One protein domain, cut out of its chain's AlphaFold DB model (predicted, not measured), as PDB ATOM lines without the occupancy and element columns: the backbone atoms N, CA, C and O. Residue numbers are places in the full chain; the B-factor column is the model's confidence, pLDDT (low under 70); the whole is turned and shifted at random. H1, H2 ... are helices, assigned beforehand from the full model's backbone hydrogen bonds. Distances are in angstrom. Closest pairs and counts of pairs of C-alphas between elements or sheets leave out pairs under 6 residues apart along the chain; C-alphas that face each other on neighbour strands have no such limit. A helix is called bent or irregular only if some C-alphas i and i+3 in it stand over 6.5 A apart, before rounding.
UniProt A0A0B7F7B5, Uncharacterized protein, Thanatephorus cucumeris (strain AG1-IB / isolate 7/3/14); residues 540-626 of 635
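This is residues 540 to 626 of the 635 residues of an uncharacterized protein of Thanatephorus cucumeris (strain AG1-IB / isolate 7/3/14) (UniProt A0A0B7F7B5). Two long helices, H1 and H2, make an open V with its tip where H1 ends and H2 begins, and a third helix, H3, spans the gap between the arms, from beside the first half of H1 to H2. Of the two long links, residues 557 to 572 loop round beyond the tip, and residues 596 to 609 of the other fold back over the side of the V opposite most of H3. The printed part has 87 residues with three named helices, in the order H1, H2, H3, and no named strand; the class is all helix. The whole is compact, with a radius of gyration of the C-alphas of 12.9 A and spans of 42 by 28 by 20 A.

H1, residues 540 to 556, begins at C-alpha 540 (11.187, 1.880, -63.784) and is 22.5 A long. H2, residues 573 to 587, begins at C-alpha 573 (2.863, -24.846, -65.535) and is 21.7 A long. H3, residues 610 to 624, is 19.0 A long and ends at C-alpha 624 (-2.052, -14.617, -56.851). H1 and H3 are only just irregular: C-alphas 545 and 548 are 6.7 A apart, C-alphas 618 and 621 6.51 A.

H1 and H2 are close but not clearly touching; their closest C-alphas, of Ile 556 and Lys 573, are 7.3 A apart. They run opposite ways at a steep tilt of 40 degrees. H3 touches H1, with the closest C-alphas, of Phe 544 and Ala 610, 4.8 A apart; they run the same way at a steep tilt of 42 degrees. H2 touches H3 with residues 579 to 583 alone, and H3 touches H2 with residues 620 to 624 alone; their closest C-alphas, of Ile 579 and Leu 624, are 6.2 A apart. They run opposite ways at a steep tilt of 69 degrees, only just short of about perpendicular. In H2 every O i to N i+4 pair is within hydrogen-bond range; in H1 9 of 13 are, in H3 8 of 11.

The two C-alphas farthest apart, of Lys 566 and Ala 593, are 42.1 A apart. The printed part has no cut. The links H1 to H2, 16 residues, and H2 to H3, 22 residues, are long. The mean pLDDT of the printed part is 91.4, and no printed residue is under 70.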
ATOM      1  N   MET A 540      11.863   2.408 -62.602       90.25
ATOM      2  CA  MET A 540      11.187   1.880 -63.784       90.25
ATOM      3  C   MET A 540      12.046   0.812 -64.462       90.25
ATOM      4  O   MET A 540      11.632  -0.346 -64.557       90.25
ATOM      5  N   HIS A 541      13.271   1.168 -64.854       87.50
ATOM      6  CA  HIS A 541      14.172   0.210 -65.484       87.50
ATOM      7  C   HIS A 541      14.690  -0.822 -64.476       87.50
ATOM      8  O   HIS A 541      14.710  -2.014 -64.786       87.50
ATOM      9  N   LEU A 542      15.109  -0.412 -63.271       87.44
ATOM     10  CA  LEU A 542      15.731  -1.314 -62.296       87.44
ATOM     11  C   LEU A 542      14.768  -2.407 -61.818       87.44
ATOM     12  O   LEU A 542      15.076  -3.598 -61.917       87.44
ATOM     13  N   PHE A 543      13.610  -2.013 -61.289       91.06
ATOM     14  CA  PHE A 543      12.670  -2.953 -60.697       91.06
ATOM     15  C   PHE A 543      11.729  -3.525 -61.748       91.06
ATOM     16  O   PHE A 543      11.673  -4.743 -61.908       91.06
ATOM     17  N   PHE A 544      11.018  -2.675 -62.483       93.25
ATOM     18  CA  PHE A 544       9.861  -3.129 -63.255       93.25
ATOM     19  C   PHE A 544      10.220  -3.710 -64.622       93.25
ATOM     20  O   PHE A 544       9.590  -4.676 -65.039       93.25
ATOM     21  N   GLU A 545      11.258  -3.208 -65.296       90.12
ATOM     22  CA  GLU A 545      11.699  -3.787 -66.577       90.12
ATOM     23  C   GLU A 545      12.793  -4.853 -66.438       90.12
ATOM     24  O   GLU A 545      12.953  -5.689 -67.329       90.12
ATOM     25  N   ASN A 546      13.531  -4.869 -65.322       89.31
ATOM     26  CA  ASN A 546      14.615  -5.828 -65.106       89.31
ATOM     27  C   ASN A 546      14.327  -6.833 -63.988       89.31
ATOM     28  O   ASN A 546      14.284  -8.037 -64.258       89.31
ATOM     29  N   LEU A 547      14.167  -6.399 -62.733       92.25
ATOM     30  CA  LEU A 547      14.074  -7.338 -61.608       92.25
ATOM     31  C   LEU A 547      12.807  -8.200 -61.664       92.25
ATOM     32  O   LEU A 547      12.913  -9.424 -61.614       92.25
ATOM     33  N   VAL A 548      11.632  -7.589 -61.813       94.81
ATOM     34  CA  VAL A 548      10.342  -8.296 -61.800       94.81
ATOM     35  C   VAL A 548      10.249  -9.343 -62.917       94.81
ATOM     36  O   VAL A 548       9.961 -10.502 -62.608       94.81
ATOM     37  N   PRO A 549      10.586  -9.045 -64.188       93.44
ATOM     38  CA  PRO A 549      10.569 -10.062 -65.240       93.44
ATOM     39  C   PRO A 549      11.565 -11.199 -64.985       93.44
ATOM     40  O   PRO A 549      11.291 -12.356 -65.307       93.44
ATOM     41  N   ASN A 550      12.721 -10.899 -64.382       93.25
ATOM     42  CA  ASN A 550      13.697 -11.915 -63.990       93.25
ATOM     43  C   ASN A 550      13.188 -12.793 -62.835       93.25
ATOM     44  O   ASN A 550      13.413 -14.003 -62.857       93.25
ATOM     45  N   MET A 551      12.470 -12.219 -61.865       92.38
ATOM     46  CA  MET A 551      11.802 -12.972 -60.798       92.38
ATOM     47  C   MET A 551      10.732 -13.908 -61.366       92.38
ATOM     48  O   MET A 551      10.725 -15.088 -61.028       92.38
ATOM     49  N   VAL A 552       9.909 -13.428 -62.304       93.44
ATOM     50  CA  VAL A 552       8.929 -14.267 -63.012       93.44
ATOM     51  C   VAL A 552       9.620 -15.435 -63.714       93.44
ATOM     52  O   VAL A 552       9.250 -16.586 -63.490       93.44
ATOM     53  N   LYS A 553      10.690 -15.170 -64.478       92.69
ATOM     54  CA  LYS A 553      11.494 -16.220 -65.130       92.69
ATOM     55  C   LYS A 553      12.062 -17.229 -64.132       92.69
ATOM     56  O   LYS A 553      12.121 -18.417 -64.441       92.69
ATOM     57  N   HIS A 554      12.467 -16.789 -62.940       91.19
ATOM     58  CA  HIS A 554      12.889 -17.699 -61.876       91.19
ATOM     59  C   HIS A 554      11.735 -18.596 -61.428       91.19
ATOM     60  O   HIS A 554      11.890 -19.816 -61.408       91.19
ATOM     61  N   TRP A 555      10.574 -18.021 -61.120       92.19
ATOM     62  CA  TRP A 555       9.416 -18.776 -60.646       92.19
ATOM     63  C   TRP A 555       8.910 -19.802 -61.661       92.19
ATOM     64  O   TRP A 555       8.492 -20.879 -61.258       92.19
ATOM     65  N   ILE A 556       9.001 -19.544 -62.965       92.19
ATOM     66  CA  ILE A 556       8.560 -20.509 -63.992       92.19
ATOM     67  C   ILE A 556       9.666 -21.491 -64.432       92.19
ATOM     68  O   ILE A 556       9.399 -22.490 -65.107       92.19
ATOM     69  N   GLY A 557      10.906 -21.281 -63.976       89.75
ATOM     70  CA  GLY A 557      12.058 -22.130 -64.297       89.75
ATOM     71  C   GLY A 557      12.686 -21.847 -65.666       89.75
ATOM     72  O   GLY A 557      13.249 -22.753 -66.274       89.75
ATOM     73  N   GLU A 558      12.589 -20.608 -66.147       90.25
ATOM     74  CA  GLU A 558      13.120 -20.138 -67.439       90.25
ATOM     75  C   GLU A 558      14.262 -19.117 -67.276       90.25
ATOM     76  O   GLU A 558      14.700 -18.463 -68.226       90.25
ATOM     77  N   PHE A 559      14.778 -18.944 -66.057       90.69
ATOM     78  CA  PHE A 559      15.813 -17.955 -65.789       90.69
ATOM     79  C   PHE A 559      17.191 -18.394 -66.297       90.69
ATOM     80  O   PHE A 559      17.908 -19.136 -65.633       90.69
ATOM     81  N   LYS A 560      17.593 -17.881 -67.468       87.00
ATOM     82  CA  LYS A 560      18.980 -17.899 -67.986       87.00
ATOM     83  C   LYS A 560      19.667 -19.282 -67.950       87.00
ATOM     84  O   LYS A 560      20.879 -19.361 -67.770       87.00
ATOM     85  N   GLY A 561      18.902 -20.362 -68.125       82.38
ATOM     86  CA  GLY A 561      19.417 -21.739 -68.100       82.38
ATOM     87  C   GLY A 561      19.827 -22.248 -66.712       82.38
ATOM     88  O   GLY A 561      20.523 -23.256 -66.623       82.38
ATOM     89  N   ILE A 562      19.420 -21.557 -65.643       83.19
ATOM     90  CA  ILE A 562      19.647 -21.950 -64.252       83.19
ATOM     91  C   ILE A 562      18.381 -22.637 -63.736       83.19
ATOM     92  O   ILE A 562      17.278 -22.102 -63.858       83.19
ATOM     93  N   ASP A 563      18.542 -23.829 -63.164       83.06
ATOM     94  CA  ASP A 563      17.448 -24.550 -62.522       83.06
ATOM     95  C   ASP A 563      17.188 -24.042 -61.091       83.06
ATOM     96  O   ASP A 563      17.835 -23.125 -60.579       83.06
ATOM     97  N   GLN A 564      16.217 -24.642 -60.404       84.25
ATOM     98  CA  GLN A 564      15.928 -24.261 -59.023       84.25
ATOM     99  C   GLN A 564      17.015 -24.686 -58.020       84.25
ATOM    100  O   GLN A 564      16.940 -24.320 -56.844       84.25
ATOM    101  N   GLY A 565      18.031 -25.440 -58.454       86.25
ATOM    102  CA  GLY A 565      19.037 -26.052 -57.603       86.25
ATOM    103  C   GLY A 565      18.396 -26.830 -56.453       86.25
ATOM    104  O   GLY A 565      17.547 -27.693 -56.653       86.25
ATOM    105  N   LYS A 566      18.778 -26.482 -55.219       84.00
ATOM    106  CA  LYS A 566      18.185 -27.031 -53.982       84.00
ATOM    107  C   LYS A 566      16.919 -26.293 -53.522       84.00
ATOM    108  O   LYS A 566      16.421 -26.563 -52.431       84.00
ATOM    109  N   GLY A 567      16.462 -25.300 -54.277       85.44
ATOM    110  CA  GLY A 567      15.267 -24.529 -53.969       85.44
ATOM    111  C   GLY A 567      13.986 -25.191 -54.470       85.44
ATOM    112  O   GLY A 567      14.021 -26.090 -55.302       85.44
ATOM    113  N   THR A 568      12.848 -24.720 -53.962       88.25
ATOM    114  CA  THR A 568      11.506 -25.205 -54.337       88.25
ATOM    115  C   THR A 568      10.577 -24.066 -54.759       88.25
ATOM    116  O   THR A 568       9.371 -24.133 -54.576       88.25
ATOM    117  N   TYR A 569      11.136 -22.994 -55.321       87.31
ATOM    118  CA  TYR A 569      10.397 -21.787 -55.710       87.31
ATOM    119  C   TYR A 569       9.691 -21.893 -57.072       87.31
ATOM    120  O   TYR A 569       9.099 -20.914 -57.523       87.31
ATOM    121  N   ARG A 570       9.786 -23.040 -57.757       92.69
ATOM    122  CA  ARG A 570       9.215 -23.209 -59.093       92.69
ATOM    123  C   ARG A 570       7.706 -23.443 -59.035       92.69
ATOM    124  O   ARG A 570       7.239 -24.403 -58.428       92.69
ATOM    125  N   ILE A 571       6.967 -22.600 -59.740       93.50
ATOM    126  CA  ILE A 571       5.529 -22.694 -59.960       93.50
ATOM    127  C   ILE A 571       5.266 -23.722 -61.068       93.50
ATOM    128  O   ILE A 571       5.963 -23.764 -62.087       93.50
ATOM    129  N   SER A 572       4.265 -24.583 -60.872       93.31
ATOM    130  CA  SER A 572       3.873 -25.557 -61.893       93.31
ATOM    131  C   SER A 572       3.265 -24.853 -63.110       93.31
ATOM    132  O   SER A 572       2.618 -23.817 -62.981       93.31
ATOM    133  N   LYS A 573       3.416 -25.437 -64.306       93.56
ATOM    134  CA  LYS A 573       2.863 -24.846 -65.535       93.56
ATOM    135  C   LYS A 573       1.350 -24.606 -65.433       93.56
ATOM    136  O   LYS A 573       0.883 -23.552 -65.834       93.56
ATOM    137  N   ALA A 574       0.610 -25.546 -64.837       95.38
ATOM    138  CA  ALA A 574      -0.831 -25.412 -64.624       95.38
ATOM    139  C   ALA A 574      -1.178 -24.244 -63.684       95.38
ATOM    140  O   ALA A 574      -2.078 -23.465 -63.986       95.38
ATOM    141  N   ALA A 575      -0.438 -24.086 -62.580       95.12
ATOM    142  CA  ALA A 575      -0.643 -22.971 -61.660       95.12
ATOM    143  C   ALA A 575      -0.287 -21.624 -62.308       95.12
ATOM    144  O   ALA A 575      -1.024 -20.657 -62.142       95.12
ATOM    145  N   TRP A 576       0.789 -21.564 -63.098       96.50
ATOM    146  CA  TRP A 576       1.166 -20.349 -63.824       96.50
ATOM    147  C   TRP A 576       0.123 -19.950 -64.875       96.50
ATOM    148  O   TRP A 576      -0.271 -18.790 -64.930       96.50
ATOM    149  N   THR A 577      -0.402 -20.908 -65.647       96.50
ATOM    150  CA  THR A 577      -1.515 -20.652 -66.574       96.50
ATOM    151  C   THR A 577      -2.748 -20.118 -65.841       96.50
ATOM    152  O   THR A 577      -3.374 -19.177 -66.317       96.50
ATOM    153  N   MET A 578      -3.074 -20.658 -64.662       96.88
ATOM    154  CA  MET A 578      -4.183 -20.137 -63.858       96.88
ATOM    155  C   MET A 578      -3.923 -18.703 -63.368       96.88
ATOM    156  O   MET A 578      -4.823 -17.872 -63.420       96.88
ATOM    157  N   ILE A 579      -2.696 -18.386 -62.935       96.62
ATOM    158  CA  ILE A 579      -2.297 -17.021 -62.546       96.62
ATOM    159  C   ILE A 579      -2.485 -16.040 -63.711       96.62
ATOM    160  O   ILE A 579      -2.967 -14.929 -63.495       96.62
ATOM    161  N   GLY A 580      -2.144 -16.457 -64.931       96.12
ATOM    162  CA  GLY A 580      -2.395 -15.712 -66.164       96.12
ATOM    163  C   GLY A 580      -3.860 -15.313 -66.335       96.12
ATOM    164  O   GLY A 580      -4.186 -14.125 -66.407       96.12
ATOM    165  N   VAL A 581      -4.750 -16.307 -66.278       96.00
ATOM    166  CA  VAL A 581      -6.201 -16.111 -66.408       96.00
ATOM    167  C   VAL A 581      -6.751 -15.218 -65.295       96.00
ATOM    168  O   VAL A 581      -7.507 -14.285 -65.570       96.00
ATOM    169  N   LEU A 582      -6.356 -15.466 -64.042       95.69
ATOM    170  CA  LEU A 582      -6.810 -14.676 -62.893       95.69
ATOM    171  C   LEU A 582      -6.325 -13.227 -62.961       95.69
ATOM    172  O   LEU A 582      -7.063 -12.329 -62.569       95.69
ATOM    173  N   THR A 583      -5.122 -12.989 -63.488       94.94
ATOM    174  CA  THR A 583      -4.595 -11.634 -63.707       94.94
ATOM    175  C   THR A 583      -5.508 -10.852 -64.649       94.94
ATOM    176  O   THR A 583      -5.997  -9.785 -64.282       94.94
ATOM    177  N   ALA A 584      -5.809 -11.415 -65.824       93.56
ATOM    178  CA  ALA A 584      -6.661 -10.760 -66.815       93.56
ATOM    179  C   ALA A 584      -8.106 -10.565 -66.319       93.56
ATOM    180  O   ALA A 584      -8.754  -9.576 -66.663       93.56
ATOM    181  N   GLN A 585      -8.628 -11.493 -65.509       92.81
ATOM    182  CA  GLN A 585      -9.954 -11.367 -64.899       92.81
ATOM    183  C   GLN A 585      -9.995 -10.273 -63.830       92.81
ATOM    184  O   GLN A 585     -10.913  -9.456 -63.852       92.81
ATOM    185  N   ALA A 586      -9.001 -10.222 -62.938       90.50
ATOM    186  CA  ALA A 586      -8.940  -9.237 -61.862       90.50
ATOM    187  C   ALA A 586      -8.900  -7.803 -62.405       90.50
ATOM    188  O   ALA A 586      -9.590  -6.929 -61.891       90.50
ATOM    189  N   THR A 587      -8.161  -7.551 -63.488       87.62
ATOM    190  CA  THR A 587      -8.066  -6.195 -64.048       87.62
ATOM    191  C   THR A 587      -9.380  -5.680 -64.638       87.62
ATOM    192  O   THR A 587      -9.564  -4.472 -64.710       87.62
ATOM    193  N   ARG A 588     -10.344  -6.547 -64.989       86.81
ATOM    194  CA  ARG A 588     -11.665  -6.104 -65.485       86.81
ATOM    195  C   ARG A 588     -12.486  -5.359 -64.437       86.81
ATOM    196  O   ARG A 588     -13.381  -4.610 -64.806       86.81
ATOM    197  N   THR A 589     -12.205  -5.579 -63.155       88.69
ATOM    198  CA  THR A 589     -12.904  -4.927 -62.041       88.69
ATOM    199  C   THR A 589     -12.092  -3.794 -61.417       88.69
ATOM    200  O   THR A 589     -12.556  -3.168 -60.470       88.69
ATOM    201  N   ILE A 590     -10.875  -3.537 -61.908       89.88
ATOM    202  CA  ILE A 590     -10.007  -2.468 -61.410       89.88
ATOM    203  C   ILE A 590     -10.258  -1.215 -62.258       89.88
ATOM    204  O   ILE A 590     -10.183  -1.300 -63.485       89.88
ATOM    205  N   PRO A 591     -10.545  -0.049 -61.646       90.06
ATOM    206  CA  PRO A 591     -10.734   1.180 -62.404       90.06
ATOM    207  C   PRO A 591      -9.487   1.535 -63.220       90.06
ATOM    208  O   PRO A 591      -8.363   1.440 -62.722       90.06
ATOM    209  N   SER A 592      -9.683   2.034 -64.442       87.75
ATOM    210  CA  SER A 592      -8.587   2.412 -65.349       87.75
ATOM    211  C   SER A 592      -7.696   3.538 -64.815       87.75
ATOM    212  O   SER A 592      -6.607   3.750 -65.334       87.75
ATOM    213  N   ALA A 593      -8.146   4.252 -63.779       85.44
ATOM    214  CA  ALA A 593      -7.344   5.235 -63.057       85.44
ATOM    215  C   ALA A 593      -6.141   4.613 -62.318       85.44
ATOM    216  O   ALA A 593      -5.179   5.318 -62.038       85.44
ATOM    217  N   PHE A 594      -6.187   3.313 -61.999       85.88
ATOM    218  CA  PHE A 594      -5.106   2.616 -61.295       85.88
ATOM    219  C   PHE A 594      -4.110   1.941 -62.240       85.88
ATOM    220  O   PHE A 594      -2.910   1.948 -61.976       85.88
ATOM    221  N   VAL A 595      -4.605   1.313 -63.308       90.06
ATOM    222  CA  VAL A 595      -3.785   0.636 -64.318       90.06
ATOM    223  C   VAL A 595      -4.585   0.448 -65.602       90.06
ATOM    224  O   VAL A 595      -5.796   0.220 -65.566       90.06
ATOM    225  N   GLY A 596      -3.904   0.498 -66.748       86.88
ATOM    226  CA  GLY A 596      -4.480   0.028 -68.009       86.88
ATOM    227  C   GLY A 596      -4.848  -1.465 -67.980       86.88
ATOM    228  O   GLY A 596      -4.567  -2.197 -67.032       86.88
ATOM    229  N   THR A 597      -5.465  -1.963 -69.053       87.50
ATOM    230  CA  THR A 597      -5.783  -3.395 -69.156       87.50
ATOM    231  C   THR A 597      -4.510  -4.243 -69.098       87.50
ATOM    232  O   THR A 597      -3.619  -4.094 -69.936       87.50
ATOM    233  N   LEU A 598      -4.444  -5.163 -68.133       92.06
ATOM    234  CA  LEU A 598      -3.361  -6.133 -68.018       92.06
ATOM    235  C   LEU A 598      -3.741  -7.407 -68.780       92.06
ATOM    236  O   LEU A 598      -4.782  -8.001 -68.482       92.06
ATOM    237  N   PRO A 599      -2.937  -7.827 -69.772       91.81
ATOM    238  CA  PRO A 599      -3.183  -9.071 -70.483       91.81
ATOM    239  C   PRO A 599      -2.782 -10.282 -69.623       91.81
ATOM    240  O   PRO A 599      -2.249 -10.138 -68.522       91.81
ATOM    241  N   ASP A 600      -3.052 -11.492 -70.107       94.81
ATOM    242  CA  ASP A 600      -2.685 -12.725 -69.404       94.81
ATOM    243  C   ASP A 600      -1.153 -12.800 -69.256       94.81
ATOM    244  O   ASP A 600      -0.431 -12.962 -70.238       94.81
ATOM    245  N   ILE A 601      -0.627 -12.694 -68.029       94.56
ATOM    246  CA  ILE A 601       0.829 -12.676 -67.805       94.56
ATOM    247  C   ILE A 601       1.526 -13.981 -68.220       94.56
ATOM    248  O   ILE A 601       2.731 -13.977 -68.463       94.56
ATOM    249  N   ALA A 602       0.813 -15.104 -68.306       94.12
ATOM    250  CA  ALA A 602       1.394 -16.383 -68.689       94.12
ATOM    251  C   ALA A 602       1.516 -16.549 -70.209       94.12
ATOM    252  O   ALA A 602       2.432 -17.237 -70.661       94.12
ATOM    253  N   GLN A 603       0.620 -15.937 -70.987       92.94
ATOM    254  CA  GLN A 603       0.613 -16.028 -72.456       92.94
ATOM    255  C   GLN A 603       1.197 -14.782 -73.128       92.94
ATOM    256  O   GLN A 603       1.963 -14.885 -74.084       92.94
ATOM    257  N   ASP A 604       0.897 -13.610 -72.575       91.88
ATOM    258  CA  ASP A 604       1.126 -12.304 -73.183       91.88
ATOM    259  C   ASP A 604       2.161 -11.474 -72.413       91.88
ATOM    260  O   ASP A 604       2.184 -10.242 -72.492       91.88
ATOM    261  N   GLN A 605       3.073 -12.131 -71.685       86.31
ATOM    262  CA  GLN A 605       4.132 -11.465 -70.915       86.31
ATOM    263  C   GLN A 605       4.928 -10.441 -71.749       86.31
ATOM    264  O   GLN A 605       5.382  -9.423 -71.232       86.31
ATOM    265  N   GLY A 606       5.093 -10.686 -73.054       85.62
ATOM    266  CA  GLY A 606       5.793  -9.778 -73.969       85.62
ATOM    267  C   GLY A 606       5.104  -8.423 -74.189       85.62
ATOM    268  O   GLY A 606       5.740  -7.508 -74.711       85.62
ATOM    269  N   LEU A 607       3.830  -8.283 -73.805       89.06
ATOM    270  CA  LEU A 607       3.079  -7.026 -73.858       89.06
ATOM    271  C   LEU A 607       3.257  -6.173 -72.595       89.06
ATOM    272  O   LEU A 607       2.940  -4.982 -72.617       89.06
ATOM    273  N   TYR A 608       3.770  -6.756 -71.508       91.62
ATOM    274  CA  TYR A 608       3.982  -6.037 -70.259       91.62
ATOM    275  C   TYR A 608       5.098  -5.000 -70.412       91.62
ATOM    276  O   TYR A 608       6.216  -5.306 -70.827       91.62
ATOM    277  N   LYS A 609       4.783  -3.769 -70.011       90.31
ATOM    278  CA  LYS A 609       5.737  -2.669 -69.823       90.31
ATOM    279  C   LYS A 609       5.961  -2.425 -68.331       90.31
ATOM    280  O   LYS A 609       5.319  -3.066 -67.499       90.31
ATOM    281  N   ALA A 610       6.822  -1.469 -67.996       91.50
ATOM    282  CA  ALA A 610       7.110  -1.106 -66.612       91.50
ATOM    283  C   ALA A 610       5.852  -0.838 -65.761       91.50
ATOM    284  O   ALA A 610       5.750  -1.374 -64.667       91.50
ATOM    285  N   GLU A 611       4.873  -0.083 -66.270       91.94
ATOM    286  CA  GLU A 611       3.597   0.175 -65.574       91.94
ATOM    287  C   GLU A 611       2.856  -1.128 -65.227       91.94
ATOM    288  O   GLU A 611       2.467  -1.349 -64.082       91.94
ATOM    289  N   ALA A 612       2.739  -2.040 -66.198       93.19
ATOM    290  CA  ALA A 612       2.063  -3.319 -66.019       93.19
ATOM    291  C   ALA A 612       2.770  -4.203 -64.980       93.19
ATOM    292  O   ALA A 612       2.120  -4.786 -64.113       93.19
ATOM    293  N   TYR A 613       4.103  -4.275 -65.032       95.38
ATOM    294  CA  TYR A 613       4.885  -5.002 -64.031       95.38
ATOM    295  C   TYR A 613       4.821  -4.349 -62.652       95.38
ATOM    296  O   TYR A 613       4.712  -5.072 -61.663       95.38
ATOM    297  N   SER A 614       4.859  -3.017 -62.591       94.75
ATOM    298  CA  SER A 614       4.735  -2.229 -61.365       94.75
ATOM    299  C   SER A 614       3.427  -2.530 -60.650       94.75
ATOM    300  O   SER A 614       3.438  -2.890 -59.473       94.75
ATOM    301  N   PHE A 615       2.309  -2.460 -61.371       95.00
ATOM    302  CA  PHE A 615       1.007  -2.737 -60.787       95.00
ATOM    303  C   PHE A 615       0.863  -4.215 -60.412       95.00
ATOM    304  O   PHE A 615       0.456  -4.551 -59.299       95.00
ATOM    305  N   TRP A 616       1.238  -5.120 -61.324       95.50
ATOM    306  CA  TRP A 616       1.087  -6.553 -61.102       95.50
ATOM    307  C   TRP A 616       1.877  -7.026 -59.883       95.50
ATOM    308  O   TRP A 616       1.309  -7.721 -59.045       95.50
ATOM    309  N   ILE A 617       3.149  -6.632 -59.731       95.19
ATOM    310  CA  ILE A 617       3.979  -7.101 -58.612       95.19
ATOM    311  C   ILE A 617       3.520  -6.554 -57.254       95.19
ATOM    312  O   ILE A 617       3.671  -7.244 -56.250       95.19
ATOM    313  N   GLN A 618       2.972  -5.337 -57.215       94.00
ATOM    314  CA  GLN A 618       2.585  -4.667 -55.971       94.00
ATOM    315  C   GLN A 618       1.192  -5.082 -55.495       94.00
ATOM    316  O   GLN A 618       1.000  -5.308 -54.303       94.00
ATOM    317  N   TYR A 619       0.234  -5.218 -56.414       93.88
ATOM    318  CA  TYR A 619      -1.177  -5.375 -56.051       93.88
ATOM    319  C   TYR A 619      -1.735  -6.768 -56.346       93.88
ATOM    320  O   TYR A 619      -2.541  -7.279 -55.571       93.88
ATOM    321  N   LEU A 620      -1.304  -7.419 -57.433       95.00
ATOM    322  CA  LEU A 620      -1.863  -8.713 -57.847       95.00
ATOM    323  C   LEU A 620      -1.013  -9.894 -57.382       95.00
ATOM    324  O   LEU A 620      -1.538 -10.853 -56.820       95.00
ATOM    325  N   ALA A 621       0.302  -9.830 -57.570       94.44
ATOM    326  CA  ALA A 621       1.226 -10.908 -57.250       94.44
ATOM    327  C   ALA A 621       1.161 -11.358 -55.781       94.44
ATOM    328  O   ALA A 621       1.139 -12.570 -55.563       94.44
ATOM    329  N   PRO A 622       1.043 -10.476 -54.764       95.12
ATOM    330  CA  PRO A 622       0.909 -10.925 -53.379       95.12
ATOM    331  C   PRO A 622      -0.339 -11.787 -53.156       95.12
ATOM    332  O   PRO A 622      -0.323 -12.699 -52.340       95.12
ATOM    333  N   ILE A 623      -1.415 -11.551 -53.909       94.44
ATOM    334  CA  ILE A 623      -2.656 -12.328 -53.813       94.44
ATOM    335  C   ILE A 623      -2.535 -13.617 -54.633       94.44
ATOM    336  O   ILE A 623      -2.785 -14.705 -54.118       94.44
ATOM    337  N   LEU A 624      -2.106 -13.508 -55.892       93.69
ATOM    338  CA  LEU A 624      -2.052 -14.617 -56.851       93.69
ATOM    339  C   LEU A 624      -0.959 -15.649 -56.529       93.69
ATOM    340  O   LEU A 624      -1.096 -16.835 -56.834       93.69
ATOM    341  N   LEU A 625       0.141 -15.212 -55.910       93.81
ATOM    342  CA  LEU A 625       1.254 -16.084 -55.534       93.81
ATOM    343  C   LEU A 625       1.088 -16.683 -54.135       93.81
ATOM    344  O   LEU A 625       1.819 -17.617 -53.785       93.81
ATOM    345  N   LYS A 626       0.120 -16.199 -53.344       91.94
ATOM    346  CA  LYS A 626      -0.195 -16.742 -52.021       91.94
ATOM    347  C   LYS A 626      -0.644 -18.194 -52.158       91.94
ATOM    348  O   LYS A 626      -1.541 -18.503 -52.933       91.94
TER     349      LYS A 626